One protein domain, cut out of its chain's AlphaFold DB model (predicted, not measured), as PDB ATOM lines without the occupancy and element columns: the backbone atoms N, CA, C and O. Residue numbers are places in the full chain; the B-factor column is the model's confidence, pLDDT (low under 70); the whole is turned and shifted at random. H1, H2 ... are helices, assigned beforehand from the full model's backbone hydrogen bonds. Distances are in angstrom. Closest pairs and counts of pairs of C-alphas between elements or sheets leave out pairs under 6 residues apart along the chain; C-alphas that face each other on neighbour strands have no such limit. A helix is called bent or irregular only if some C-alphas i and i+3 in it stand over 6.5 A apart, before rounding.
ATOM      1  N   ALA A  15     -74.335 105.878  43.589       72.19
ATOM      2  CA  ALA A  15     -74.891 107.226  43.657       72.19
ATOM      3  C   ALA A  15     -73.959 108.247  42.983       72.19
ATOM      4  O   ALA A  15     -74.428 109.062  42.196       72.19
ATOM      5  N   GLU A  16     -72.648 108.166  43.222       75.12
ATOM      6  CA  GLU A  16     -71.663 109.046  42.582       75.12
ATOM      7  C   GLU A  16     -71.630 108.878  41.054       75.12
ATOM      8  O   GLU A  16     -71.681 109.870  40.326       75.12
ATOM      9  N   LEU A  17     -71.636 107.634  40.559       79.31
ATOM     10  CA  LEU A  17     -71.695 107.350  39.122       79.31
ATOM     11  C   LEU A  17     -72.945 107.961  38.469       79.31
ATOM     12  O   LEU A  17     -72.854 108.592  37.419       79.31
ATOM     13  N   LEU A  18     -74.109 107.820  39.111       72.81
ATOM     14  CA  LEU A  18     -75.366 108.379  38.610       72.81
ATOM     15  C   LEU A  18     -75.341 109.914  38.553       72.81
ATOM     16  O   LEU A  18     -75.868 110.489  37.601       72.81
ATOM     17  N   VAL A  19     -74.702 110.581  39.522       77.00
ATOM     18  CA  VAL A  19     -74.510 112.043  39.489       77.00
ATOM     19  C   VAL A  19     -73.605 112.446  38.327       77.00
ATOM     20  O   VAL A  19     -73.915 113.397  37.613       77.00
ATOM     21  N   GLN A  20     -72.502 111.732  38.099       79.56
ATOM     22  CA  GLN A  20     -71.590 112.049  36.996       79.56
ATOM     23  C   GLN A  20     -72.256 111.863  35.625       79.56
ATOM     24  O   GLN A  20     -72.138 112.733  34.759       79.56
ATOM     25  N   GLU A  21     -73.008 110.774  35.436       80.00
ATOM     26  CA  GLU A  21     -73.803 110.561  34.223       80.00
ATOM     27  C   GLU A  21     -74.836 111.674  34.018       80.00
ATOM     28  O   GLU A  21     -74.985 112.189  32.908       80.00
ATOM     29  N   TYR A  22     -75.516 112.079  35.093       81.62
ATOM     30  CA  TYR A  22     -76.482 113.172  35.067       81.62
ATOM     31  C   TYR A  22     -75.847 114.484  34.594       81.62
ATOM     32  O   TYR A  22     -76.346 115.129  33.670       81.62
ATOM     33  N   VAL A  23     -74.719 114.868  35.197       81.81
ATOM     34  CA  VAL A  23     -73.988 116.093  34.848       81.81
ATOM     35  C   VAL A  23     -73.540 116.068  33.385       81.81
ATOM     36  O   VAL A  23     -73.694 117.067  32.683       81.81
ATOM     37  N   SER A  24     -73.048 114.922  32.908       88.31
ATOM     38  CA  SER A  24     -72.633 114.736  31.514       88.31
ATOM     39  C   SER A  24     -73.796 114.920  30.530       88.31
ATOM     40  O   SER A  24     -73.717 115.728  29.602       88.31
ATOM     41  N   LEU A  25     -74.925 114.247  30.773       86.00
ATOM     42  CA  LEU A  25     -76.118 114.348  29.927       86.00
ATOM     43  C   LEU A  25     -76.716 115.762  29.928       86.00
ATOM     44  O   LEU A  25     -77.171 116.261  28.894       86.00
ATOM     45  N   ARG A  26     -76.688 116.439  31.078       84.19
ATOM     46  CA  ARG A  26     -77.123 117.833  31.196       84.19
ATOM     47  C   ARG A  26     -76.238 118.771  30.378       84.19
ATOM     48  O   ARG A  26     -76.754 119.640  29.674       84.19
ATOM     49  N   ALA A  27     -74.920 118.576  30.424       88.19
ATOM     50  CA  ALA A  27     -73.981 119.339  29.609       88.19
ATOM     51  C   ALA A  27     -74.233 119.133  28.104       88.19
ATOM     52  O   ALA A  27     -74.237 120.105  27.346       88.19
ATOM     53  N   GLU A  28     -74.534 117.902  27.670       89.94
ATOM     54  CA  GLU A  28     -74.888 117.611  26.274       89.94
ATOM     55  C   GLU A  28     -76.170 118.342  25.834       89.94
ATOM     56  O   GLU A  28     -76.198 118.949  24.756       89.94
ATOM     57  N   SER A  29     -77.212 118.324  26.671       87.62
ATOM     58  CA  SER A  29     -78.487 119.014  26.420       87.62
ATOM     59  C   SER A  29     -78.308 120.533  26.312       87.62
ATOM     60  O   SER A  29     -78.783 121.158  25.358       87.62
ATOM     61  N   LEU A  30     -77.562 121.137  27.245       87.81
ATOM     62  CA  LEU A  30     -77.258 122.571  27.227       87.81
ATOM     63  C   LEU A  30     -76.441 122.965  25.994       87.81
ATOM     64  O   LEU A  30     -76.768 123.958  25.339       87.81
ATOM     65  N   SER A  31     -75.434 122.167  25.638       93.81
ATOM     66  CA  SER A  31     -74.643 122.374  24.423       93.81
ATOM     67  C   SER A  31     -75.515 122.300  23.164       93.81
ATOM     68  O   SER A  31     -75.424 123.175  22.305       93.81
ATOM     69  N   ALA A  32     -76.423 121.321  23.067       91.62
ATOM     70  CA  ALA A  32     -77.344 121.210  21.933       91.62
ATOM     71  C   ALA A  32     -78.254 122.446  21.808       91.62
ATOM     72  O   ALA A  32     -78.439 122.981  20.716       91.62
ATOM     73  N   LYS A  33     -78.769 122.961  22.931       90.19
ATOM     74  CA  LYS A  33     -79.586 124.184  22.954       90.19
ATOM     75  C   LYS A  33     -78.804 125.422  22.502       90.19
ATOM     76  O   LYS A  33     -79.321 126.224  21.724       90.19
ATOM     77  N   GLN A  34     -77.568 125.584  22.970       94.50
ATOM     78  CA  GLN A  34     -76.693 126.681  22.541       94.50
ATOM     79  C   GLN A  34     -76.393 126.591  21.039       94.50
ATOM     80  O   GLN A  34     -76.466 127.599  20.330       94.50
ATOM     81  N   ASN A  35     -76.151 125.381  20.527       95.75
ATOM     82  CA  ASN A  35     -75.955 125.145  19.099       95.75
ATOM     83  C   ASN A  35     -77.201 125.505  18.285       95.75
ATOM     84  O   ASN A  35     -77.077 126.169  17.262       95.75
ATOM     85  N   GLN A  36     -78.406 125.148  18.741       94.25
ATOM     86  CA  GLN A  36     -79.651 125.539  18.070       94.25
ATOM     87  C   GLN A  36     -79.797 127.056  17.938       94.25
ATOM     88  O   GLN A  36     -80.131 127.547  16.858       94.25
ATOM     89  N   GLN A  37     -79.545 127.798  19.022       93.69
ATOM     90  CA  GLN A  37     -79.600 129.262  19.007       93.69
ATOM     91  C   GLN A  37     -78.550 129.845  18.059       93.69
ATOM     92  O   GLN A  37     -78.866 130.727  17.264       93.69
ATOM     93  N   THR A  38     -77.336 129.297  18.091       97.19
ATOM     94  CA  THR A  38     -76.233 129.695  17.208       97.19
ATOM     95  C   THR A  38     -76.587 129.464  15.737       97.19
ATOM     96  O   THR A  38     -76.460 130.378  14.926       97.19
ATOM     97  N   ILE A  39     -77.105 128.281  15.387       96.62
ATOM     98  CA  ILE A  39     -77.547 127.952  14.023       96.62
ATOM     99  C   ILE A  39     -78.613 128.943  13.558       96.62
ATOM    100  O   ILE A  39     -78.540 129.446  12.437       96.62
ATOM    101  N   LEU A  40     -79.591 129.250  14.414       95.06
ATOM    102  CA  LEU A  40     -80.665 130.174  14.072       95.06
ATOM    103  C   LEU A  40     -80.143 131.598  13.829       95.06
ATOM    104  O   LEU A  40     -80.478 132.204  12.812       95.06
ATOM    105  N   GLN A  41     -79.302 132.113  14.731       96.56
ATOM    106  CA  GLN A  41     -78.703 133.446  14.621       96.56
ATOM    107  C   GLN A  41     -77.874 133.590  13.343       96.56
ATOM    108  O   GLN A  41     -78.073 134.544  12.593       96.56
ATOM    109  N   TRP A  42     -76.999 132.622  13.055       97.69
ATOM    110  CA  TRP A  42     -76.181 132.652  11.844       97.69
ATOM    111  C   TRP A  42     -77.014 132.492  10.578       97.69
ATOM    112  O   TRP A  42     -76.769 133.205   9.613       97.69
ATOM    113  N   THR A  43     -78.047 131.646  10.589       97.06
ATOM    114  CA  THR A  43     -78.947 131.516   9.431       97.06
ATOM    115  C   THR A  43     -79.646 132.842   9.133       97.06
ATOM    116  O   THR A  43     -79.653 133.286   7.986       97.06
ATOM    117  N   LEU A  44     -80.194 133.503  10.158       96.19
ATOM    118  CA  LEU A  44     -80.843 134.807  10.013       96.19
ATOM    119  C   LEU A  44     -79.869 135.877   9.513       96.19
ATOM    120  O   LEU A  44     -80.194 136.607   8.577       96.19
ATOM    121  N   ALA A  45     -78.670 135.942  10.097       97.12
ATOM    122  CA  ALA A  45     -77.638 136.890   9.693       97.12
ATOM    123  C   ALA A  45     -77.211 136.670   8.235       97.12
ATOM    124  O   ALA A  45     -77.196 137.618   7.453       97.12
ATOM    125  N   THR A  46     -76.927 135.426   7.840       96.19
ATOM    126  CA  THR A  46     -76.534 135.086   6.467       96.19
ATOM    127  C   THR A  46     -77.629 135.441   5.467       96.19
ATOM    128  O   THR A  46     -77.340 136.107   4.476       96.19
ATOM    129  N   VAL A  47     -78.884 135.058   5.726       95.75
ATOM    130  CA  VAL A  47     -80.009 135.394   4.837       95.75
ATOM    131  C   VAL A  47     -80.179 136.912   4.729       95.75
ATOM    132  O   VAL A  47     -80.303 137.431   3.622       95.75
ATOM    133  N   GLY A  48     -80.127 137.631   5.854       95.12
ATOM    134  CA  GLY A  48     -80.241 139.089   5.882       95.12
ATOM    135  C   GLY A  48     -79.142 139.790   5.083       95.12
ATOM    136  O   GLY A  48     -79.445 140.647   4.255       95.12
ATOM    137  N   ILE A  49     -77.880 139.387   5.269       96.69
ATOM    138  CA  ILE A  49     -76.728 139.941   4.539       96.69
ATOM    139  C   ILE A  49     -76.856 139.671   3.040       96.69
ATOM    140  O   ILE A  49     -76.668 140.584   2.239       96.69
ATOM    141  N   VAL A  50     -77.197 138.440   2.648       95.94
ATOM    142  CA  VAL A  50     -77.308 138.067   1.232       95.94
ATOM    143  C   VAL A  50     -78.435 138.833   0.543       95.94
ATOM    144  O   VAL A  50     -78.224 139.373  -0.544       95.94
ATOM    145  N   ILE A  51     -79.611 138.931   1.173       91.88
ATOM    146  CA  ILE A  51     -80.734 139.698   0.623       91.88
ATOM    147  C   ILE A  51     -80.365 141.181   0.528       91.88
ATOM    148  O   ILE A  51     -80.549 141.773  -0.532       91.88
ATOM    149  N   ALA A  52     -79.795 141.775   1.581       94.69
ATOM    150  CA  ALA A  52     -79.393 143.181   1.572       94.69
ATOM    151  C   ALA A  52     -78.354 143.481   0.479       94.69
ATOM    152  O   ALA A  52     -78.506 144.452  -0.261       94.69
ATOM    153  N   ALA A  53     -77.341 142.621   0.328       94.88
ATOM    154  CA  ALA A  53     -76.327 142.750  -0.715       94.88
ATOM    155  C   ALA A  53     -76.939 142.659  -2.121       94.88
ATOM    156  O   ALA A  53     -76.601 143.457  -2.993       94.88
ATOM    157  N   CYS A  54     -77.876 141.731  -2.337       93.06
ATOM    158  CA  CYS A  54     -78.544 141.580  -3.627       93.06
ATOM    159  C   CYS A  54     -79.493 142.738  -3.940       93.06
ATOM    160  O   CYS A  54     -79.556 143.164  -5.088       93.06
ATOM    161  N   VAL A  55     -80.194 143.281  -2.942       91.38
ATOM    162  CA  VAL A  55     -81.021 144.485  -3.108       91.38
ATOM    163  C   VAL A  55     -80.143 145.682  -3.466       91.38
ATOM    164  O   VAL A  55     -80.439 146.377  -4.435       91.38
ATOM    165  N   ALA A  56     -79.034 145.893  -2.750       93.06
ATOM    166  CA  ALA A  56     -78.093 146.967  -3.061       93.06
ATOM    167  C   ALA A  56     -77.536 146.828  -4.487       93.06
ATOM    168  O   ALA A  56     -77.589 147.779  -5.264       93.06
ATOM    169  N   ALA A  57     -77.099 145.625  -4.869       90.81
ATOM    170  CA  ALA A  57     -76.635 145.334  -6.223       90.81
ATOM    171  C   ALA A  57     -77.721 145.574  -7.288       90.81
ATOM    172  O   ALA A  57     -77.438 146.148  -8.338       90.81
ATOM    173  N   ALA A  58     -78.969 145.190  -7.007       88.69
ATOM    174  CA  ALA A  58     -80.082 145.344  -7.938       88.69
ATOM    175  C   ALA A  58     -80.419 146.813  -8.231       88.69
ATOM    176  O   ALA A  58     -80.774 147.142  -9.362       88.69
ATOM    177  N   THR A  59     -80.271 147.715  -7.252       88.75
ATOM    178  CA  THR A  59     -80.545 149.150  -7.469       88.75
ATOM    179  C   THR A  59     -79.632 149.778  -8.525       88.75
ATOM    180  O   THR A  59     -80.079 150.655  -9.258       88.75
ATOM    181  N   GLY A  60     -78.401 149.282  -8.678       86.50
ATOM    182  CA  GLY A  60     -77.441 149.765  -9.673       86.50
ATOM    183  C   GLY A  60     -77.580 149.150 -11.070       86.50
ATOM    184  O   GLY A  60     -76.850 149.555 -11.968       86.50
ATOM    185  N   LEU A  61     -78.485 148.186 -11.290       85.50
ATOM    186  CA  LEU A  61     -78.558 147.439 -12.560       85.50
ATOM    187  C   LEU A  61     -78.893 148.311 -13.780       85.50
ATOM    188  O   LEU A  61     -78.527 147.954 -14.899       85.50
ATOM    189  N   HIS A  62     -79.608 149.421 -13.592       81.81
ATOM    190  CA  HIS A  62     -80.102 150.255 -14.690       81.81
ATOM    191  C   HIS A  62     -79.007 151.073 -15.385       81.81
ATOM    192  O   HIS A  62     -79.113 151.307 -16.587       81.81
ATOM    193  N   ASP A  63     -77.947 151.428 -14.659       87.06
ATOM    194  CA  ASP A  63     -76.834 152.241 -15.163       87.06
ATOM    195  C   ASP A  63     -75.694 151.399 -15.765       87.06
ATOM    196  O   ASP A  63     -74.713 151.937 -16.277       87.06
ATOM    197  N   MET A  64     -75.795 150.069 -15.694       88.75
ATOM    198  CA  MET A  64     -74.759 149.152 -16.172       88.75
ATOM    199  C   MET A  64     -74.911 148.823 -17.660       88.75
ATOM    200  O   MET A  64     -76.019 148.760 -18.201       88.75
ATOM    201  N   ASP A  65     -73.788 148.523 -18.316       91.12
ATOM    202  CA  ASP A  65     -73.801 147.963 -19.665       91.12
ATOM    203  C   ASP A  65     -74.524 146.601 -19.703       91.12
ATOM    204  O   ASP A  65     -74.684 145.907 -18.693       91.12
ATOM    205  N   SER A  66     -74.966 146.192 -20.892       86.38
ATOM    206  CA  SER A  66     -75.804 145.003 -21.059       86.38
ATOM    207  C   SER A  66     -75.148 143.700 -20.593       86.38
ATOM    208  O   SER A  66     -75.865 142.807 -20.139       86.38
ATOM    209  N   ILE A  67     -73.822 143.571 -20.717       87.88
ATOM    210  CA  ILE A  67     -73.098 142.344 -20.361       87.88
ATOM    211  C   ILE A  67     -72.948 142.274 -18.842       87.88
ATOM    212  O   ILE A  67     -73.310 141.262 -18.237       87.88
ATOM    213  N   THR A  68     -72.501 143.362 -18.215       89.75
ATOM    214  CA  THR A  68     -72.362 143.444 -16.753       89.75
ATOM    215  C   THR A  68     -73.709 143.259 -16.059       89.75
ATOM    216  O   THR A  68     -73.821 142.468 -15.120       89.75
ATOM    217  N   ARG A  69     -74.768 143.901 -16.572       88.50
ATOM    218  CA  ARG A  69     -76.135 143.753 -16.055       88.50
ATOM    219  C   ARG A  69     -76.629 142.308 -16.108       88.50
ATOM    220  O   ARG A  69     -77.262 141.848 -15.158       88.50
ATOM    221  N   LEU A  70     -76.327 141.582 -17.191       87.25
ATOM    222  CA  LEU A  70     -76.681 140.164 -17.317       87.25
ATOM    223  C   LEU A  70     -75.954 139.330 -16.264       87.25
ATOM    224  O   LEU A  70     -76.593 138.579 -15.531       87.25
ATOM    225  N   GLY A  71     -74.631 139.487 -16.171       89.81
ATOM    226  CA  GLY A  71     -73.812 138.751 -15.210       89.81
ATOM    227  C   GLY A  71     -74.290 138.961 -13.773       89.81
ATOM    228  O   GLY A  71     -74.472 137.994 -13.034       89.81
ATOM    229  N   LEU A  72     -74.580 140.211 -13.403       91.19
ATOM    230  CA  LEU A  72     -75.069 140.548 -12.070       91.19
ATOM    231  C   LEU A  72     -76.483 140.007 -11.812       91.19
ATOM    232  O   LEU A  72     -76.735 139.457 -10.741       91.19
ATOM    233  N   SER A  73     -77.385 140.079 -12.794       89.69
ATOM    234  CA  SER A  73     -78.743 139.524 -12.677       89.69
ATOM    235  C   SER A  73     -78.727 138.005 -12.485       89.69
ATOM    236  O   SER A  73     -79.444 137.482 -11.630       89.69
ATOM    237  N   VAL A  74     -77.874 137.287 -13.229       89.38
ATOM    238  CA  VAL A  74     -77.671 135.840 -13.052       89.38
ATOM    239  C   VAL A  74     -77.090 135.543 -11.669       89.38
ATOM    240  O   VAL A  74     -77.579 134.647 -10.983       89.38
ATOM    241  N   ALA A  75     -76.079 136.300 -11.233       91.69
ATOM    242  CA  ALA A  75     -75.466 136.115  -9.921       91.69
ATOM    243  C   ALA A  75     -76.481 136.314  -8.784       91.69
ATOM    244  O   ALA A  75     -76.560 135.475  -7.888       91.69
ATOM    245  N   ILE A  76     -77.303 137.367  -8.852       92.00
ATOM    246  CA  ILE A  76     -78.379 137.622  -7.888       92.00
ATOM    247  C   ILE A  76     -79.378 136.460  -7.889       92.00
ATOM    248  O   ILE A  76     -79.679 135.923  -6.820       92.00
ATOM    249  N   ALA A  77     -79.846 136.030  -9.067       89.56
ATOM    250  CA  ALA A  77     -80.800 134.932  -9.213       89.56
ATOM    251  C   ALA A  77     -80.280 133.626  -8.595       89.56
ATOM    252  O   ALA A  77     -80.999 132.958  -7.851       89.56
ATOM    253  N   LEU A  78     -79.019 133.277  -8.859       91.12
ATOM    254  CA  LEU A  78     -78.390 132.084  -8.300       91.12
ATOM    255  C   LEU A  78     -78.189 132.209  -6.789       91.12
ATOM    256  O   LEU A  78     -78.515 131.280  -6.051       91.12
ATOM    257  N   LEU A  79     -77.687 133.346  -6.308       93.69
ATOM    258  CA  LEU A  79     -77.345 133.520  -4.901       93.69
ATOM    259  C   LEU A  79     -78.596 133.553  -4.009       93.69
ATOM    260  O   LEU A  79     -78.672 132.819  -3.021       93.69
ATOM    261  N   THR A  80     -79.599 134.358  -4.368       93.31
ATOM    262  CA  THR A  80     -80.833 134.511  -3.571       93.31
ATOM    263  C   THR A  80     -81.907 133.495  -3.924       93.31
ATOM    264  O   THR A  80     -82.539 132.958  -3.022       93.31
ATOM    265  N   GLY A  81     -82.101 133.196  -5.209       90.12
ATOM    266  CA  GLY A  81     -83.174 132.322  -5.683       90.12
ATOM    267  C   GLY A  81     -82.842 130.831  -5.647       90.12
ATOM    268  O   GLY A  81     -83.761 130.021  -5.573       90.12
ATOM    269  N   ALA A  82     -81.564 130.438  -5.668       92.62
ATOM    270  CA  ALA A  82     -81.175 129.025  -5.652       92.62
ATOM    271  C   ALA A  82     -80.359 128.644  -4.411       92.62
ATOM    272  O   ALA A  82     -80.777 127.779  -3.639       92.62
ATOM    273  N   LEU A  83     -79.223 129.302  -4.176       95.00
ATOM    274  CA  LEU A  83     -78.278 128.899  -3.136       95.00
ATOM    275  C   LEU A  83     -78.809 129.172  -1.723       95.00
ATOM    276  O   LEU A  83     -78.767 128.288  -0.871       95.00
ATOM    277  N   THR A  84     -79.349 130.367  -1.470       96.00
ATOM    278  CA  THR A  84     -79.835 130.749  -0.131       96.00
ATOM    279  C   THR A  84     -80.947 129.823   0.396       96.00
ATOM    280  O   THR A  84     -80.813 129.342   1.520       96.00
ATOM    281  N   PRO A  85     -81.999 129.474  -0.371       95.31
ATOM    282  CA  PRO A  85     -83.022 128.525   0.075       95.31
ATOM    283  C   PRO A  85     -82.452 127.146   0.425       95.31
ATOM    284  O   PRO A  85     -82.877 126.522   1.402       95.31
ATOM    285  N   VAL A  86     -81.464 126.672  -0.343       96.12
ATOM    286  CA  VAL A  86     -80.765 125.408  -0.066       96.12
ATOM    287  C   VAL A  86     -79.977 125.506   1.238       96.12
ATOM    288  O   VAL A  86     -80.111 124.625   2.085       96.12
ATOM    289  N   LEU A  87     -79.230 126.592   1.454       97.06
ATOM    290  CA  LEU A  87     -78.502 126.827   2.705       97.06
ATOM    291  C   LEU A  87     -79.440 126.869   3.917       97.06
ATOM    292  O   LEU A  87     -79.158 126.224   4.925       97.06
ATOM    293  N   VAL A  88     -80.583 127.555   3.804       97.56
ATOM    294  CA  VAL A  88     -81.615 127.589   4.854       97.56
ATOM    295  C   VAL A  88     -82.161 126.186   5.133       97.56
ATOM    296  O   VAL A  88     -82.335 125.816   6.292       97.56
ATOM    297  N   SER A  89     -82.379 125.375   4.095       96.56
ATOM    298  CA  SER A  89     -82.852 123.988   4.240       96.56
ATOM    299  C   SER A  89     -81.815 123.092   4.925       96.56
ATOM    300  O   SER A  89     -82.158 122.289   5.793       96.56
ATOM    301  N   CYS A  90     -80.533 123.246   4.586       97.50
ATOM    302  CA  CYS A  90     -79.438 122.543   5.255       97.50
ATOM    303  C   CYS A  90     -79.335 122.951   6.729       97.50
ATOM    304  O   CYS A  90     -79.278 122.084   7.600       97.50
ATOM    305  N   ALA A  91     -79.377 124.255   7.020       97.56
ATOM    306  CA  ALA A  91     -79.368 124.772   8.385       97.56
ATOM    307  C   ALA A  91     -80.560 124.250   9.196       97.56
ATOM    308  O   ALA A  91     -80.392 123.838  10.343       97.56
ATOM    309  N   PHE A  92     -81.743 124.174   8.581       97.00
ATOM    310  CA  PHE A  92     -82.922 123.566   9.188       97.00
ATOM    311  C   PHE A  92     -82.711 122.080   9.515       97.00
ATOM    312  O   PHE A  92     -83.055 121.630  10.608       97.00
ATOM    313  N   GLY A  93     -82.098 121.316   8.607       96.31
ATOM    314  CA  GLY A  93     -81.744 119.917   8.850       96.31
ATOM    315  C   GLY A  93     -80.778 119.734  10.024       96.31
ATOM    316  O   GLY A  93     -81.007 118.871  10.873       96.31
ATOM    317  N   ILE A  94     -79.745 120.577  10.119       97.25
ATOM    318  CA  ILE A  94     -78.796 120.569  11.246       97.25
ATOM    319  C   ILE A  94     -79.517 120.946  12.547       97.25
ATOM    320  O   ILE A  94     -79.372 120.260  13.556       97.25
ATOM    321  N   TRP A  95     -80.360 121.982  12.514       96.44
ATOM    322  CA  TRP A  95     -81.160 122.411  13.661       96.44
ATOM    323  C   TRP A  95     -82.092 121.299  14.172       96.44
ATOM    324  O   TRP A  95     -82.172 121.060  15.380       96.44
ATOM    325  N   LEU A  96     -82.744 120.556  13.266       93.81
ATOM    326  CA  LEU A  96     -83.533 119.368  13.610       93.81
ATOM    327  C   LEU A  96     -82.667 118.250  14.208       93.81
ATOM    328  O   LEU A  96     -83.120 117.531  15.100       93.81
ATOM    329  N   GLY A  97     -81.437 118.079  13.726       94.12
ATOM    330  CA  GLY A  97     -80.466 117.146  14.299       94.12
ATOM    331  C   GLY A  97     -80.160 117.465  15.763       94.12
ATOM    332  O   GLY A  97     -80.286 116.588  16.619       94.12
ATOM    333  N   GLU A  98     -79.859 118.730  16.063       94.50
ATOM    334  CA  GLU A  98     -79.618 119.194  17.436       94.50
ATOM    335  C   GLU A  98     -80.873 119.066  18.311       94.50
ATOM    336  O   GLU A  98     -80.768 118.671  19.471       94.50
ATOM    337  N   LEU A  99     -82.070 119.298  17.750       89.88
ATOM    338  CA  LEU A  99     -83.334 119.070  18.461       89.88
ATOM    339  C   LEU A  99     -83.482 117.607  18.881       89.88
ATOM    340  O   LEU A  99     -83.750 117.327  20.045       89.88
ATOM    341  N   ASN A 100     -83.248 116.670  17.960       89.94
ATOM    342  CA  ASN A 100     -83.301 115.242  18.273       89.94
ATOM    343  C   ASN A 100     -82.225 114.843  19.296       89.94
ATOM    344  O   ASN A 100     -82.483 113.996  20.151       89.94
ATOM    345  N   ARG A 101     -81.019 115.429  19.231       90.75
ATOM    346  CA  ARG A 101     -79.960 115.176  20.224       90.75
ATOM    347  C   ARG A 101     -80.410 115.611  21.618       90.75
ATOM    348  O   ARG A 101     -80.300 114.829  22.558       90.75
ATOM    349  N   MET A 102     -81.000 116.799  21.714       89.00
ATOM    350  CA  MET A 102     -81.543 117.348  22.954       89.00
ATOM    351  C   MET A 102     -82.715 116.515  23.501       89.00
ATOM    352  O   MET A 102     -82.742 116.219  24.693       89.00
ATOM    353  N   GLU A 103     -83.653 116.079  22.650       85.00
ATOM    354  CA  GLU A 103     -84.765 115.205  23.060       85.00
ATOM    355  C   GLU A 103     -84.268 113.861  23.614       85.00
ATOM    356  O   GLU A 103     -84.765 113.393  24.640       85.00
ATOM    357  N   ARG A 104     -83.256 113.249  22.981       87.69
ATOM    358  CA  ARG A 104     -82.655 112.001  23.481       87.69
ATOM    359  C   ARG A 104     -81.987 112.198  24.838       87.69
ATOM    360  O   ARG A 104     -82.248 111.407  25.741       87.69
ATOM    361  N   ALA A 105     -81.166 113.238  24.991       87.75
ATOM    362  CA  ALA A 105     -80.521 113.550  26.266       87.75
ATOM    363  C   ALA A 105     -81.566 113.786  27.370       87.75
ATOM    364  O   ALA A 105     -81.464 113.209  28.451       87.75
ATOM    365  N   GLY A 106     -82.631 114.536  27.065       83.06
ATOM    366  CA  GLY A 106     -83.753 114.758  27.980       83.06
ATOM    367  C   GLY A 106     -84.465 113.466  28.396       83.06
ATOM    368  O   GLY A 106     -84.775 113.289  29.572       83.06
ATOM    369  N   HIS A 107     -84.677 112.530  27.467       80.38
ATOM    370  CA  HIS A 107     -85.282 111.232  27.785       80.38
ATOM    371  C   HIS A 107     -84.394 110.385  28.711       80.38
ATOM    372  O   HIS A 107     -84.896 109.766  29.649       80.38
ATOM    373  N   PHE A 108     -83.076 110.354  28.482       82.38
ATOM    374  CA  PHE A 108     -82.146 109.641  29.365       82.38
ATOM    375  C   PHE A 108     -82.083 110.261  30.763       82.38
ATOM    376  O   PHE A 108     -82.112 109.522  31.747       82.38
ATOM    377  N   LEU A 109     -82.063 111.595  30.857       80.19
ATOM    378  CA  LEU A 109     -82.106 112.310  32.135       80.19
ATOM    379  C   LEU A 109     -83.359 111.945  32.932       80.19
ATOM    380  O   LEU A 109     -83.243 111.563  34.094       80.19
ATOM    381  N   ARG A 110     -84.533 111.935  32.288       74.50
ATOM    382  CA  ARG A 110     -85.791 111.558  32.945       74.50
ATOM    383  C   ARG A 110     -85.760 110.130  33.490       74.50
ATOM    384  O   ARG A 110     -86.125 109.906  34.638       74.50
ATOM    385  N   LEU A 111     -85.291 109.163  32.699       73.50
ATOM    386  CA  LEU A 111     -85.170 107.773  33.159       73.50
ATOM    387  C   LEU A 111     -84.238 107.655  34.371       73.50
ATOM    388  O   LEU A 111     -84.511 106.890  35.297       73.50
ATOM    389  N   ARG A 112     -83.135 108.412  34.389       74.81
ATOM    390  CA  ARG A 112     -82.211 108.433  35.528       74.81
ATOM    391  C   ARG A 112     -82.834 109.084  36.758       74.81
ATOM    392  O   ARG A 112     -82.679 108.543  37.847       74.81
ATOM    393  N   GLU A 113     -83.581 110.170  36.592       71.44
ATOM    394  CA  GLU A 113     -84.342 110.811  37.669       71.44
ATOM    395  C   GLU A 113     -85.424 109.885  38.237       71.44
ATOM    396  O   GLU A 113     -85.607 109.825  39.450       71.44
ATOM    397  N   GLU A 114     -86.114 109.108  37.401       68.94
ATOM    398  CA  GLU A 114     -87.103 108.111  37.833       68.94
ATOM    399  C   GLU A 114     -86.448 106.975  38.642       68.94
ATOM    400  O   GLU A 114     -86.949 106.593  39.698       68.94
ATOM    401  N   VAL A 115     -85.277 106.486  38.220       67.31
ATOM    402  CA  VAL A 115     -84.503 105.484  38.980       67.31
ATOM    403  C   VAL A 115     -83.965 106.067  40.289       67.31
ATOM    404  O   VAL A 115     -84.054 105.428  41.342       67.31
ATOM    405  N   TRP A 116     -83.443 107.294  40.249       65.38
ATOM    406  CA  TRP A 116     -82.960 108.002  41.432       65.38
ATOM    407  C   TRP A 116     -84.098 108.240  42.425       65.38
ATOM    408  O   TRP A 116     -83.954 107.982  43.618       65.38
ATOM    409  N   SER A 117     -85.261 108.679  41.945       62.81
ATOM    410  CA  SER A 117     -86.431 108.955  42.774       62.81
ATOM    411  C   SER A 117     -87.068 107.681  43.334       62.81
ATOM    412  O   SER A 117     -87.429 107.654  44.512       62.81
ATOM    413  N   ALA A 118     -87.098 106.587  42.575       59.03
ATOM    414  CA  ALA A 118     -87.507 105.278  43.083       59.03
ATOM    415  C   ALA A 118     -86.589 104.763  44.214       59.03
ATOM    416  O   ALA A 118     -87.060 104.062  45.112       59.03
ATOM    417  N   GLY A 119     -85.304 105.143  44.210       51.66
ATOM    418  CA  GLY A 119     -84.326 104.795  45.251       51.66
ATOM    419  C   GLY A 119     -84.191 105.799  46.412       51.66
ATOM    420  O   GLY A 119     -83.869 105.389  47.527       51.66
ATOM    421  N   GLN A 120     -84.434 107.098  46.185       45.88
ATOM    422  CA  GLN A 120     -84.144 108.193  47.133       45.88
ATOM    423  C   GLN A 120     -85.234 109.283  47.282       45.88
ATOM    424  O   GLN A 120     -85.180 110.041  48.251       45.88
ATOM    425  N   ALA A 121     -86.262 109.386  46.426       41.38
ATOM    426  CA  ALA A 121     -87.267 110.472  46.511       41.38
ATOM    427  C   ALA A 121     -88.308 110.316  47.630       41.38
ATOM    428  O   ALA A 121     -89.251 111.094  47.719       41.38
ATOM    429  N   LEU A 135     -83.975 121.738  36.715       50.44
ATOM    430  CA  LEU A 135     -84.947 120.990  35.896       50.44
ATOM    431  C   LEU A 135     -85.849 121.817  34.970       50.44
ATOM    432  O   LEU A 135     -86.797 121.280  34.398       50.44
ATOM    433  N   LEU A 136     -85.660 123.127  34.823       54.91
ATOM    434  CA  LEU A 136     -86.707 123.946  34.195       54.91
ATOM    435  C   LEU A 136     -86.869 123.661  32.690       54.91
ATOM    436  O   LEU A 136     -87.993 123.646  32.197       54.91
ATOM    437  N   TRP A 137     -85.780 123.367  31.974       53.56
ATOM    438  CA  TRP A 137     -85.822 123.032  30.545       53.56
ATOM    439  C   TRP A 137     -85.915 121.524  30.287       53.56
ATOM    440  O   TRP A 137     -86.643 121.104  29.389       53.56
ATOM    441  N   GLU A 138     -85.257 120.694  31.097       58.50
ATOM    442  CA  GLU A 138     -85.370 119.238  30.994       58.50
ATOM    443  C   GLU A 138     -86.785 118.770  31.339       58.50
ATOM    444  O   GLU A 138     -87.343 117.954  30.608       58.50
ATOM    445  N   SER A 139     -87.436 119.365  32.346       56.03
ATOM    446  CA  SER A 139     -88.848 119.078  32.624       56.03
ATOM    447  C   SER A 139     -89.748 119.463  31.448       56.03
ATOM    448  O   SER A 139     -90.701 118.748  31.166       56.03
ATOM    449  N   LEU A 140     -89.440 120.524  30.690       57.69
ATOM    450  CA  LEU A 140     -90.202 120.917  29.492       57.69
ATOM    451  C   LEU A 140     -90.087 119.912  28.333       57.69
ATOM    452  O   LEU A 140     -91.006 119.827  27.518       57.69
ATOM    453  N   LEU A 141     -88.984 119.168  28.244       55.47
ATOM    454  CA  LEU A 141     -88.764 118.123  27.235       55.47
ATOM    455  C   LEU A 141     -89.306 116.768  27.675       55.47
ATOM    456  O   LEU A 141     -89.853 116.014  26.876       55.47
ATOM    457  N   ALA A 142     -89.131 116.476  28.956       52.69
ATOM    458  CA  ALA A 142     -89.426 115.194  29.550       52.69
ATOM    459  C   ALA A 142     -90.896 115.052  29.932       52.69
ATOM    460  O   ALA A 142     -91.335 113.924  30.109       52.69
ATOM    461  N   ASN A 143     -91.628 116.152  30.140       59.41
ATOM    462  CA  ASN A 143     -92.971 116.139  30.714       59.41
ATOM    463  C   ASN A 143     -93.914 115.136  30.050       59.41
ATOM    464  O   ASN A 143     -93.846 114.902  28.844       59.41
ATOM    465  N   HIS A 144     -94.830 114.596  30.864       59.38
ATOM    466  CA  HIS A 144     -95.894 113.740  30.357       59.38
ATOM    467  C   HIS A 144     -96.563 114.453  29.178       59.38
ATOM    468  O   HIS A 144     -96.806 115.659  29.299       59.38
ATOM    469  N   PRO A 145     -96.851 113.743  28.074       60.81
ATOM    470  CA  PRO A 145     -97.405 114.340  26.870       60.81
ATOM    471  C   PRO A 145     -98.526 115.357  27.173       60.81
ATOM    472  O   PRO A 145     -98.559 116.427  26.581       60.81
ATOM    473  N   HIS A 146     -99.383 115.081  28.160       62.19
ATOM    474  CA  HIS A 146    -100.537 115.907  28.543       62.19
ATOM    475  C   HIS A 146    -100.231 117.170  29.367       62.19
ATOM    476  O   HIS A 146    -101.159 117.847  29.798       62.19
ATOM    477  N   SER A 147     -98.969 117.512  29.643       67.56
ATOM    478  CA  SER A 147     -98.673 118.699  30.453       67.56
ATOM    479  C   SER A 147     -98.707 119.992  29.621       67.56
ATOM    480  O   SER A 147     -98.156 120.071  28.523       67.56
ATOM    481  N   GLU A 148     -99.281 121.064  30.180       69.19
ATOM    482  CA  GLU A 148     -99.309 122.404  29.558       69.19
ATOM    483  C   GLU A 148     -97.894 122.907  29.193       69.19
ATOM    484  O   GLU A 148     -97.669 123.595  28.195       69.19
ATOM    485  N   ARG A 149     -96.901 122.513  29.996       67.19
ATOM    486  CA  ARG A 149     -95.480 122.817  29.796       67.19
ATOM    487  C   ARG A 149     -94.924 122.143  28.531       67.19
ATOM    488  O   ARG A 149     -94.187 122.786  27.783       67.19
ATOM    489  N   PHE A 150     -95.309 120.895  28.251       68.19
ATOM    490  CA  PHE A 150     -94.931 120.188  27.020       68.19
ATOM    491  C   PHE A 150     -95.508 120.874  25.770       68.19
ATOM    492  O   PHE A 150     -94.799 121.071  24.778       68.19
ATOM    493  N   ALA A 151     -96.765 121.330  25.840       69.75
ATOM    494  CA  ALA A 151     -97.407 122.070  24.754       69.75
ATOM    495  C   ALA A 151     -96.669 123.383  24.422       69.75
ATOM    496  O   ALA A 151     -96.380 123.647  23.253       69.75
ATOM    497  N   LYS A 152     -96.278 124.172  25.437       72.38
ATOM    498  CA  LYS A 152     -95.524 125.431  25.242       72.38
ATOM    499  C   LYS A 152     -94.178 125.218  24.546       72.38
ATOM    500  O   LYS A 152     -93.838 125.968  23.632       72.38
ATOM    501  N   ASN A 153     -93.435 124.177  24.922       73.00
ATOM    502  CA  ASN A 153     -92.157 123.857  24.279       73.00
ATOM    503  C   ASN A 153     -92.344 123.500  22.791       73.00
ATOM    504  O   ASN A 153     -91.606 123.960  21.918       73.00
ATOM    505  N   ARG A 154     -93.409 122.754  22.473       75.19
ATOM    506  CA  ARG A 154     -93.749 122.418  21.085       75.19
ATOM    507  C   ARG A 154     -94.150 123.612  20.242       75.19
ATOM    508  O   ARG A 154     -93.783 123.645  19.070       75.19
ATOM    509  N   ILE A 155     -94.850 124.590  20.814       81.44
ATOM    510  CA  ILE A 155     -95.145 125.848  20.119       81.44
ATOM    511  C   ILE A 155     -93.832 126.525  19.706       81.44
ATOM    512  O   ILE A 155     -93.706 126.929  18.554       81.44
ATOM    513  N   GLY A 156     -92.824 126.561  20.585       84.00
ATOM    514  CA  GLY A 156     -91.492 127.087  20.253       84.00
ATOM    515  C   GLY A 156     -90.794 126.324  19.119       84.00
ATOM    516  O   GLY A 156     -90.236 126.935  18.202       84.00
ATOM    517  N   GLY A 157     -90.883 124.990  19.123       85.12
ATOM    518  CA  GLY A 157     -90.379 124.151  18.030       85.12
ATOM    519  C   GLY A 157     -91.095 124.414  16.700       85.12
ATOM    520  O   GLY A 157     -90.446 124.607  15.675       85.12
ATOM    521  N   MET A 158     -92.429 124.494  16.714       86.75
ATOM    522  CA  MET A 158     -93.239 124.773  15.522       86.75
ATOM    523  C   MET A 158     -93.027 126.193  14.991       86.75
ATOM    524  O   MET A 158     -92.951 126.376  13.779       86.75
ATOM    525  N   ALA A 159     -92.872 127.181  15.875       88.75
ATOM    526  CA  ALA A 159     -92.511 128.543  15.498       88.75
ATOM    527  C   ALA A 159     -91.143 128.581  14.801       88.75
ATOM    528  O   ALA A 159     -90.997 129.239  13.775       88.75
ATOM    529  N   SER A 160     -90.166 127.814  15.295       90.81
ATOM    530  CA  SER A 160     -88.849 127.697  14.650       90.81
ATOM    531  C   SER A 160     -88.945 127.043  13.268       90.81
ATOM    532  O   SER A 160     -88.374 127.554  12.309       90.81
ATOM    533  N   VAL A 161     -89.722 125.961  13.124       90.88
ATOM    534  CA  VAL A 161     -90.006 125.347  11.811       90.88
ATOM    535  C   VAL A 161     -90.628 126.367  10.856       90.88
ATOM    536  O   VAL A 161     -90.164 126.517   9.727       90.88
ATOM    537  N   ALA A 162     -91.661 127.084  11.308       92.12
ATOM    538  CA  ALA A 162     -92.334 128.101  10.510       92.12
ATOM    539  C   ALA A 162     -91.363 129.210  10.081       92.12
ATOM    540  O   ALA A 162     -91.404 129.642   8.934       92.12
ATOM    541  N   LEU A 163     -90.448 129.616  10.964       94.38
ATOM    542  CA  LEU A 163     -89.407 130.592  10.662       94.38
ATOM    543  C   LEU A 163     -88.464 130.112   9.549       94.38
ATOM    544  O   LEU A 163     -88.256 130.852   8.593       94.38
ATOM    545  N   PHE A 164     -87.947 128.880   9.603       94.75
ATOM    546  CA  PHE A 164     -87.107 128.341   8.520       94.75
ATOM    547  C   PHE A 164     -87.857 128.263   7.182       94.75
ATOM    548  O   PHE A 164     -87.301 128.623   6.143       94.75
ATOM    549  N   VAL A 165     -89.133 127.859   7.202       93.62
ATOM    550  CA  VAL A 165     -89.985 127.846   6.000       93.62
ATOM    551  C   VAL A 165     -90.166 129.261   5.448       93.62
ATOM    552  O   VAL A 165     -89.990 129.474   4.249       93.62
ATOM    553  N   MET A 166     -90.461 130.237   6.311       95.00
ATOM    554  CA  MET A 166     -90.609 131.638   5.917       95.00
ATOM    555  C   MET A 166     -89.305 132.221   5.367       95.00
ATOM    556  O   MET A 166     -89.355 132.947   4.380       95.00
ATOM    557  N   LEU A 167     -88.145 131.883   5.934       94.06
ATOM    558  CA  LEU A 167     -86.843 132.329   5.427       94.06
ATOM    559  C   LEU A 167     -86.542 131.753   4.042       94.06
ATOM    560  O   LEU A 167     -86.167 132.502   3.142       94.06
ATOM    561  N   ALA A 168     -86.751 130.448   3.847       93.50
ATOM    562  CA  ALA A 168     -86.540 129.809   2.550       93.50
ATOM    563  C   ALA A 168     -87.491 130.380   1.487       93.50
ATOM    564  O   ALA A 168     -87.059 130.701   0.379       93.50
ATOM    565  N   ALA A 169     -88.768 130.568   1.837       92.94
ATOM    566  CA  ALA A 169     -89.756 131.184   0.958       92.94
ATOM    567  C   ALA A 169     -89.404 132.644   0.632       92.94
ATOM    568  O   ALA A 169     -89.467 133.042  -0.527       92.94
ATOM    569  N   SER A 170     -88.977 133.427   1.625       92.56
ATOM    570  CA  SER A 170     -88.570 134.824   1.429       92.56
ATOM    571  C   SER A 170     -87.349 134.934   0.518       92.56
ATOM    572  O   SER A 170     -87.320 135.802  -0.351       92.56
ATOM    573  N   ALA A 171     -86.369 134.037   0.663       92.94
ATOM    574  CA  ALA A 171     -85.204 133.978  -0.217       92.94
ATOM    575  C   ALA A 171     -85.597 133.626  -1.663       92.94
ATOM    576  O   ALA A 171     -85.209 134.342  -2.585       92.94
ATOM    577  N   LEU A 172     -86.439 132.600  -1.857       91.75
ATOM    578  CA  LEU A 172     -86.967 132.228  -3.177       91.75
ATOM    579  C   LEU A 172     -87.712 133.392  -3.834       91.75
ATOM    580  O   LEU A 172     -87.415 133.750  -4.970       91.75
ATOM    581  N   LEU A 173     -88.657 133.998  -3.111       91.38
ATOM    582  CA  LEU A 173     -89.461 135.113  -3.607       91.38
ATOM    583  C   LEU A 173     -88.591 136.323  -3.939       91.38
ATOM    584  O   LEU A 173     -88.759 136.908  -5.005       91.38
ATOM    585  N   SER A 174     -87.630 136.667  -3.078       89.44
ATOM    586  CA  SER A 174     -86.691 137.763  -3.342       89.44
ATOM    587  C   SER A 174     -85.861 137.480  -4.590       89.44
ATOM    588  O   SER A 174     -85.758 138.341  -5.456       89.44
ATOM    589  N   GLY A 175     -85.339 136.260  -4.740       88.19
ATOM    590  CA  GLY A 175     -84.608 135.861  -5.939       88.19
ATOM    591  C   GLY A 175     -85.456 135.941  -7.204       88.19
ATOM    592  O   GLY A 175     -84.984 136.457  -8.211       88.19
ATOM    593  N   MET A 176     -86.724 135.517  -7.157       86.88
ATOM    594  CA  MET A 176     -87.646 135.661  -8.289       86.88
ATOM    595  C   MET A 176     -87.928 137.130  -8.613       86.88
ATOM    596  O   MET A 176     -87.850 137.517  -9.773       86.88
ATOM    597  N   VAL A 177     -88.220 137.958  -7.609       89.31
ATOM    598  CA  VAL A 177     -88.512 139.387  -7.805       89.31
ATOM    599  C   VAL A 177     -87.299 140.124  -8.368       89.31
ATOM    600  O   VAL A 177     -87.452 140.908  -9.298       89.31
ATOM    601  N   LEU A 178     -86.100 139.863  -7.848       85.44
ATOM    602  CA  LEU A 178     -84.879 140.527  -8.304       85.44
ATOM    603  C   LEU A 178     -84.431 140.028  -9.684       85.44
ATOM    604  O   LEU A 178     -83.996 140.824 -10.509       85.44
ATOM    605  N   ALA A 179     -84.565 138.728  -9.965       79.69
ATOM    606  CA  ALA A 179     -84.160 138.155 -11.246       79.69
ATOM    607  C   ALA A 179     -85.147 138.458 -12.383       79.69
ATOM    608  O   ALA A 179     -84.730 138.577 -13.532       79.69
ATOM    609  N   LEU A 180     -86.446 138.541 -12.085       81.69
ATOM    610  CA  LEU A 180     -87.516 138.688 -13.083       81.69
ATOM    611  C   LEU A 180     -88.122 140.095 -13.110       81.69
ATOM    612  O   LEU A 180     -88.938 140.389 -13.982       81.69
ATOM    613  N   GLY A 181     -87.759 140.945 -12.150       82.44
ATOM    614  CA  GLY A 181     -88.195 142.331 -12.067       82.44
ATOM    615  C   GLY A 181     -87.555 143.232 -13.123       82.44
ATOM    616  O   GLY A 181     -86.802 142.791 -13.994       82.44
ATOM    617  N   LYS A 182     -87.867 144.528 -13.029       80.19
ATOM    618  CA  LYS A 182     -87.318 145.554 -13.923       80.19
ATOM    619  C   LYS A 182     -85.788 145.559 -13.868       80.19
ATOM    620  O   LYS A 182     -85.212 145.563 -12.783       80.19
ATOM    621  N   GLY A 183     -85.147 145.567 -15.031       77.31
ATOM    622  CA  GLY A 183     -83.697 145.494 -15.204       77.31
ATOM    623  C   GLY A 183     -83.102 144.086 -15.090       77.31
ATOM    624  O   GLY A 183     -81.905 143.933 -15.331       77.31
ATOM    625  N   GLY A 184     -83.909 143.076 -14.750       82.38
ATOM    626  CA  GLY A 184     -83.481 141.687 -14.593       82.38
ATOM    627  C   GLY A 184     -83.469 140.876 -15.895       82.38
ATOM    628  O   GLY A 184     -83.595 141.390 -17.010       82.38
ATOM    629  N   LEU A 185     -83.366 139.553 -15.745       82.50
ATOM    630  CA  LEU A 185     -83.223 138.579 -16.833       82.50
ATOM    631  C   LEU A 185     -84.408 138.570 -17.805       82.50
ATOM    632  O   LEU A 185     -84.229 138.289 -18.986       82.50
ATOM    633  N   ALA A 186     -85.617 138.870 -17.325       79.00
ATOM    634  CA  ALA A 186     -86.818 138.874 -18.160       79.00
ATOM    635  C   ALA A 186     -86.868 140.064 -19.139       79.00
ATOM    636  O   ALA A 186     -87.502 139.965 -20.191       79.00
ATOM    637  N   GLU A 187     -86.204 141.175 -18.808       80.06
ATOM    638  CA  GLU A 187     -86.177 142.392 -19.628       80.06
ATOM    639  C   GLU A 187     -85.020 142.385 -20.641       80.06
ATOM    640  O   GLU A 187     -85.078 143.054 -21.671       80.06
ATOM    641  N   GLN A 188     -83.990 141.561 -20.415       75.38
ATOM    642  CA  GLN A 188     -82.880 141.359 -21.349       75.38
ATOM    643  C   GLN A 188     -83.268 140.457 -22.535       75.38
ATOM    644  O   GLN A 188     -82.692 139.395 -22.763       75.38
ATOM    645  N   GLN A 189     -84.212 140.926 -23.356       66.25
ATOM    646  CA  GLN A 189     -84.622 140.279 -24.611       66.25
ATOM    647  C   GLN A 189     -83.496 140.196 -25.658       66.25
ATOM    648  O   GLN A 189     -83.597 139.436 -26.620       66.25
ATOM    649  N   SER A 190     -82.405 140.944 -25.471       64.94
ATOM    650  CA  SER A 190     -81.281 141.030 -26.412       64.94
ATOM    651  C   SER A 190     -80.544 139.706 -26.647       64.94
ATOM    652  O   SER A 190     -79.783 139.608 -27.601       64.94
ATOM    653  N   LEU A 191     -80.752 138.692 -25.802       68.25
ATOM    654  CA  LEU A 191     -80.107 137.375 -25.922       68.25
ATOM    655  C   LEU A 191     -80.943 136.346 -26.698       68.25
ATOM    656  O   LEU A 191     -80.525 135.200 -26.825       68.25
ATOM    657  N   GLY A 192     -82.130 136.719 -27.191       79.50
ATOM    658  CA  GLY A 192     -83.021 135.798 -27.907       79.50
ATOM    659  C   GLY A 192     -83.700 134.753 -27.013       79.50
ATOM    660  O   GLY A 192     -84.480 133.939 -27.506       79.50
ATOM    661  N   THR A 193     -83.451 134.779 -25.701       80.56
ATOM    662  CA  THR A 193     -84.130 133.911 -24.738       80.56
ATOM    663  C   THR A 193     -85.554 134.418 -24.525       80.56
ATOM    664  O   THR A 193     -85.738 135.549 -24.063       80.56
ATOM    665  N   PRO A 194     -86.585 133.619 -24.829       84.94
ATOM    666  CA  PRO A 194     -87.946 134.079 -24.649       84.94
ATOM    667  C   PRO A 194     -88.270 134.188 -23.145       84.94
ATOM    668  O   PRO A 194     -87.952 133.265 -22.388       84.94
ATOM    669  N   PRO A 195     -88.946 135.260 -22.684       82.06
ATOM    670  CA  PRO A 195     -89.202 135.486 -21.258       82.06
ATOM    671  C   PRO A 195     -89.908 134.316 -20.562       82.06
ATOM    672  O   PRO A 195     -89.595 133.989 -19.417       82.06
ATOM    673  N   TRP A 196     -90.825 133.637 -21.262       85.56
ATOM    674  CA  TRP A 196     -91.561 132.492 -20.719       85.56
ATOM    675  C   TRP A 196     -90.643 131.333 -20.308       85.56
ATOM    676  O   TRP A 196     -90.964 130.618 -19.359       85.56
ATOM    677  N   LEU A 197     -89.492 131.156 -20.969       86.69
ATOM    678  CA  LEU A 197     -88.543 130.096 -20.634       86.69
ATOM    679  C   LEU A 197     -87.895 130.362 -19.272       86.69
ATOM    680  O   LEU A 197     -87.823 129.454 -18.448       86.69
ATOM    681  N   VAL A 198     -87.497 131.610 -19.003       84.19
ATOM    682  CA  VAL A 198     -86.908 132.013 -17.713       84.19
ATOM    683  C   VAL A 198     -87.909 131.786 -16.575       84.19
ATOM    684  O   VAL A 198     -87.568 131.178 -15.561       84.19
ATOM    685  N   TRP A 199     -89.169 132.187 -16.777       85.19
ATOM    686  CA  TRP A 199     -90.258 131.918 -15.830       85.19
ATOM    687  C   TRP A 199     -90.482 130.422 -15.607       85.19
ATOM    688  O   TRP A 199     -90.622 129.983 -14.467       85.19
ATOM    689  N   THR A 200     -90.478 129.628 -16.679       88.31
ATOM    690  CA  THR A 200     -90.678 128.174 -16.599       88.31
ATOM    691  C   THR A 200     -89.560 127.511 -15.799       88.31
ATOM    692  O   THR A 200     -89.845 126.726 -14.899       88.31
ATOM    693  N   VAL A 201     -88.297 127.859 -16.063       89.31
ATOM    694  CA  VAL A 201     -87.143 127.324 -15.321       89.31
ATOM    695  C   VAL A 201     -87.215 127.706 -13.842       89.31
ATOM    696  O   VAL A 201     -87.020 126.847 -12.981       89.31
ATOM    697  N   ALA A 202     -87.556 128.960 -13.529       87.56
ATOM    698  CA  ALA A 202     -87.714 129.410 -12.149       87.56
ATOM    699  C   ALA A 202     -88.836 128.649 -11.416       87.56
ATOM    700  O   ALA A 202     -88.642 128.200 -10.287       87.56
ATOM    701  N   LEU A 203     -89.988 128.439 -12.063       89.75
ATOM    702  CA  LEU A 203     -91.097 127.669 -11.494       89.75
ATOM    703  C   LEU A 203     -90.733 126.196 -11.286       89.75
ATOM    704  O   LEU A 203     -91.015 125.647 -10.221       89.75
ATOM    705  N   VAL A 204     -90.074 125.567 -12.263       93.56
ATOM    706  CA  VAL A 204     -89.581 124.186 -12.142       93.56
ATOM    707  C   VAL A 204     -88.637 124.065 -10.948       93.56
ATOM    708  O   VAL A 204     -88.776 123.129 -10.161       93.56
ATOM    709  N   TRP A 205     -87.730 125.028 -10.762       92.69
ATOM    710  CA  TRP A 205     -86.841 125.066  -9.604       92.69
ATOM    711  C   TRP A 205     -87.604 125.188  -8.278       92.69
ATOM    712  O   TRP A 205     -87.369 124.389  -7.373       92.69
ATOM    713  N   VAL A 206     -88.552 126.125  -8.165       91.75
ATOM    714  CA  VAL A 206     -89.365 126.307  -6.948       91.75
ATOM    715  C   VAL A 206     -90.126 125.028  -6.597       91.75
ATOM    716  O   VAL A 206     -90.115 124.598  -5.442       91.75
ATOM    717  N   VAL A 207     -90.751 124.384  -7.587       92.88
ATOM    718  CA  VAL A 207     -91.479 123.121  -7.390       92.88
ATOM    719  C   VAL A 207     -90.523 122.005  -6.974       92.88
ATOM    720  O   VAL A 207     -90.792 121.313  -5.994       92.88
ATOM    721  N   ALA A 208     -89.390 121.845  -7.664       95.44
ATOM    722  CA  ALA A 208     -88.395 120.828  -7.333       95.44
ATOM    723  C   ALA A 208     -87.843 121.013  -5.911       95.44
ATOM    724  O   ALA A 208     -87.754 120.048  -5.145       95.44
ATOM    725  N   PHE A 209     -87.536 122.251  -5.525       94.06
ATOM    726  CA  PHE A 209     -87.083 122.601  -4.183       94.06
ATOM    727  C   PHE A 209     -88.145 122.288  -3.122       94.06
ATOM    728  O   PHE A 209     -87.834 121.662  -2.104       94.06
ATOM    729  N   ALA A 210     -89.402 122.676  -3.360       93.19
ATOM    730  CA  ALA A 210     -90.508 122.416  -2.442       93.19
ATOM    731  C   ALA A 210     -90.755 120.909  -2.269       93.19
ATOM    732  O   ALA A 210     -90.833 120.422  -1.141       93.19
ATOM    733  N   VAL A 211     -90.810 120.153  -3.371       95.06
ATOM    734  CA  VAL A 211     -90.977 118.691  -3.351       95.06
ATOM    735  C   VAL A 211     -89.828 118.028  -2.595       95.06
ATOM    736  O   VAL A 211     -90.075 117.205  -1.716       95.06
ATOM    737  N   THR A 212     -88.582 118.422  -2.866       94.88
ATOM    738  CA  THR A 212     -87.399 117.880  -2.180       94.88
ATOM    739  C   THR A 212     -87.470 118.123  -0.672       94.88
ATOM    740  O   THR A 212     -87.295 117.190   0.114       94.88
ATOM    741  N   ASN A 213     -87.820 119.341  -0.249       93.00
ATOM    742  CA  ASN A 213     -87.998 119.668   1.166       93.00
ATOM    743  C   ASN A 213     -89.124 118.854   1.819       93.00
ATOM    744  O   ASN A 213     -88.960 118.352   2.931       93.00
ATOM    745  N   VAL A 214     -90.252 118.662   1.131       93.12
ATOM    746  CA  VAL A 214     -91.355 117.824   1.627       93.12
ATOM    747  C   VAL A 214     -90.922 116.363   1.772       93.12
ATOM    748  O   VAL A 214     -91.274 115.722   2.763       93.12
ATOM    749  N   LEU A 215     -90.145 115.826   0.829       95.00
ATOM    750  CA  LEU A 215     -89.658 114.445   0.886       95.00
ATOM    751  C   LEU A 215     -88.655 114.230   2.027       95.00
ATOM    752  O   LEU A 215     -88.769 113.242   2.756       95.00
ATOM    753  N   ILE A 216     -87.715 115.161   2.213       93.06
ATOM    754  CA  ILE A 216     -86.670 115.070   3.242       93.06
ATOM    755  C   ILE A 216     -87.251 115.343   4.637       93.06
ATOM    756  O   ILE A 216     -87.083 114.540   5.559       93.06
ATOM    757  N   PHE A 217     -87.976 116.450   4.805       92.81
ATOM    758  CA  PHE A 217     -88.402 116.935   6.121       92.81
ATOM    759  C   PHE A 217     -89.838 116.559   6.491       92.81
ATOM    760  O   PHE A 217     -90.210 116.627   7.663       92.81
ATOM    761  N   GLY A 218     -90.652 116.086   5.546       91.31
ATOM    762  CA  GLY A 218     -92.056 115.766   5.804       91.31
ATOM    763  C   GLY A 218     -92.254 114.657   6.838       91.31
ATOM    764  O   GLY A 218     -93.177 114.735   7.649       91.31
ATOM    765  N   LYS A 219     -91.390 113.632   6.864       91.06
ATOM    766  CA  LYS A 219     -91.447 112.570   7.887       91.06
ATOM    767  C   LYS A 219     -91.091 113.103   9.291       91.06
ATOM    768  O   LYS A 219     -91.928 112.929  10.183       91.06
ATOM    769  N   PRO A 220     -89.938 113.773   9.507       87.06
ATOM    770  CA  PRO A 220     -89.618 114.430  10.779       87.06
ATOM    771  C   PRO A 220     -90.713 115.384  11.271       87.06
ATOM    772  O   PRO A 220     -91.153 115.284  12.415       87.06
ATOM    773  N   LEU A 221     -91.233 116.239  10.388       88.19
ATOM    774  CA  LEU A 221     -92.288 117.199  10.723       88.19
ATOM    775  C   LEU A 221     -93.606 116.518  11.099       88.19
ATOM    776  O   LEU A 221     -94.261 116.922  12.056       88.19
ATOM    777  N   LYS A 222     -93.992 115.439  10.406       89.19
ATOM    778  CA  LYS A 222     -95.170 114.643  10.788       89.19
ATOM    779  C   LYS A 222     -94.995 113.984  12.155       89.19
ATOM    780  O   LYS A 222     -95.972 113.903  12.897       89.19
ATOM    781  N   LYS A 223     -93.787 113.521  12.501       84.94
ATOM    782  CA  LYS A 223     -93.492 112.970  13.835       84.94
ATOM    783  C   LYS A 223     -93.665 114.045  14.912       84.94
ATOM    784  O   LYS A 223     -94.335 113.792  15.913       84.94
ATOM    785  N   LEU A 224     -93.159 115.253  14.656       79.69
ATOM    786  CA  LEU A 224     -93.383 116.414  15.515       79.69
ATOM    787  C   LEU A 224     -94.875 116.766  15.606       79.69
ATOM    788  O   LEU A 224     -95.363 116.971  16.702       79.69
ATOM    789  N   GLY A 225     -95.651 116.735  14.523       80.69
ATOM    790  CA  GLY A 225     -97.083 117.071  14.570       80.69
ATOM    791  C   GLY A 225     -98.001 116.005  15.195       80.69
ATOM    792  O   GLY A 225     -99.004 116.339  15.816       80.69
ATOM    793  N   ARG A 226     -97.711 114.704  15.050       82.00
ATOM    794  CA  ARG A 226     -98.593 113.638  15.584       82.00
ATOM    795  C   ARG A 226     -98.659 113.635  17.102       82.00
ATOM    796  O   ARG A 226     -99.737 113.487  17.662       82.00
ATOM    797  N   ALA A 227     -97.520 113.840  17.747       67.19
ATOM    798  CA  ALA A 227     -97.447 113.854  19.198       67.19
ATOM    799  C   ALA A 227     -98.084 115.109  19.834       67.19
ATOM    800  O   ALA A 227     -98.134 115.174  21.052       67.19
ATOM    801  N   SER A 228     -98.559 116.104  19.058       65.81
ATOM    802  CA  SER A 228     -99.384 117.197  19.601       65.81
ATOM    803  C   SER A 228    -100.869 116.839  19.566       65.81
ATOM    804  O   SER A 228    -101.583 117.115  20.517       65.81
ATOM    805  N   ARG A 229    -101.324 116.166  18.498       73.50
ATOM    806  CA  ARG A 229    -102.730 115.766  18.330       73.50
ATOM    807  C   ARG A 229    -103.189 114.673  19.288       73.50
ATOM    808  O   ARG A 229    -104.370 114.625  19.603       73.50
ATOM    809  N   SER A 230    -102.297 113.785  19.730       69.75
ATOM    810  CA  SER A 230    -102.648 112.822  20.784       69.75
ATOM    811  C   SER A 230    -103.012 113.532  22.090       69.75
ATOM    812  O   SER A 230    -103.932 113.116  22.768       69.75
ATOM    813  N   LEU A 231    -102.355 114.654  22.394       58.44
ATOM    814  CA  LEU A 231    -102.577 115.406  23.634       58.44
ATOM    815  C   LEU A 231    -103.941 116.069  23.682       58.44
ATOM    816  O   LEU A 231    -104.552 116.121  24.737       58.44
ATOM    817  N   GLU A 232    -104.363 116.609  22.541       70.44
ATOM    818  CA  GLU A 232    -105.618 117.340  22.403       70.44
ATOM    819  C   GLU A 232    -106.804 116.396  22.615       70.44
ATOM    820  O   GLU A 232    -107.698 116.701  23.392       70.44
ATOM    821  N   LYS A 233    -106.738 115.190  22.037       73.94
ATOM    822  CA  LYS A 233    -107.759 114.155  22.240       73.94
ATOM    823  C   LYS A 233    -107.841 113.663  23.684       73.94
ATOM    824  O   LYS A 233    -108.940 113.447  24.173       73.94
ATOM    825  N   ASP A 234    -106.699 113.506  24.346       65.44
ATOM    826  CA  ASP A 234    -106.645 113.025  25.731       65.44
ATOM    827  C   ASP A 234    -107.007 114.125  26.754       65.44
ATOM    828  O   ASP A 234    -107.246 113.826  27.918       65.44
ATOM    829  N   ALA A 235    -107.042 115.402  26.347       63.53
ATOM    830  CA  ALA A 235    -107.523 116.511  27.177       63.53
ATOM    831  C   ALA A 235    -109.049 116.708  27.096       63.53
ATOM    832  O   ALA A 235    -109.631 117.351  27.967       63.53
ATOM    833  N   GLU A 236    -109.689 116.185  26.046       74.81
ATOM    834  CA  GLU A 236    -111.143 116.235  25.844       74.81
ATOM    835  C   GLU A 236    -111.890 115.058  26.502       74.81
ATOM    836  O   GLU A 236    -113.116 115.108  26.618       74.81
ATOM    837  N   SER A 237    -111.168 114.011  26.921       70.50
ATOM    838  CA  SER A 237    -111.691 112.816  27.604       70.50
ATOM    839  C   SER A 237    -111.609 112.918  29.122       70.50
ATOM    840  O   SER A 237    -112.602 112.544  29.784       70.50
TER     841      SER A 237
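AT A GLANCE: This is residues 15 to 121 and 135 to 237 of the 237 residues of an uncharacterized protein of Microbacterium sp. PM5 (UniProt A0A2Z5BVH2). A long rod is built of four long helical runs side by side along one axis, H1, H2, H4 and the arm H5a, with neighbours in chain order running opposite ways. H2 is bent but runs nearly straight, short H3 crosses between H2b and H4, and the last arm, H5b, swings away from the axis. The printed part has 210 residues with five named helices in the order H1 to H5 and no named strand; the class is all helix, and H1, H2a, H2b, H4 and H5a make a bundle. It is loose, with a radius of gyration of the C-alphas of 23.4 A and spans of 80 by 39 by 22 A.

HOW THE PARTS SIT: The longest helix, H2, residues 66 to 120, was assigned as one helix by its hydrogen bonds but is bent: C-alphas 81 and 84 are 6.7 A apart, and its arms H2a, residues 66 to 81, and H2b, residues 84 to 120, stand at a shallow tilt of 17 degrees. H1, residues 15 to 59, touches H2b, opposite ways at a shallow tilt of 17 degrees; their closest C-alphas, of Ser 29 and Met 102, are 4.9 A apart. H1 and H2a form a hairpin, closest at the C-alphas of Cys 54 and Ile 76, 5.8 A. H4, residues 148 to 180, touches H2a with its residues 171 to 179, the C-alphas of Gly 81 and Gly 175 being closest at 3.8 A. H3, residues 136 to 142, touches H2b about perpendicular at 87 degrees, with the C-alphas of Gly 106 and Glu 138 closest at 5.6 A. H5, residues 195 to 235, was also assigned as one helix but is bent: C-alphas 216 and 219 are 7.1 A apart, and H5a, residues 195 to 216, stands to H5b, residues 219 to 235, at a steep tilt of 58 degrees. H4 and H5a, a hairpin, only just touch, with 3 pairs of C-alphas within 8 A, closest at Met 176 and Ala 202, 7.3 A. H5b is close to H4 but not clearly touching it: the closest C-alphas, of Ala 151 and Ser 228, are 7.4 A apart. Every O i to N i+4 pair is within hydrogen-bond range in H1, H2a, H2b, H4 and H5a, against 2 of 3 in H3 and 9 of 13 in H5b.

IN THESE COORDINATES: H1 begins at C-alpha 15 (-74.891, 107.226, 43.657) and is 66.4 A long. H2a measures 21.2 A, H2b 52.5 A, H3 10.3 A, H4 47.1 A and H5a 32.0 A. H5b, 25.4 A long, ends at C-alpha 235 (-107.523, 116.511, 27.177).

THE WHOLE: The C-alphas farthest apart, of Gln 120 and Ser 190, are 80.6 A apart. Residues 122 to 134 are not printed, and C-alphas 121 and 135 are 15.1 A apart across the cut. The link from H4 to H5 is long, with 14 residues. Mean pLDDT of the printed part is 83.9; 34 residues are under 70, among them 114 to 121 and 135 to 151.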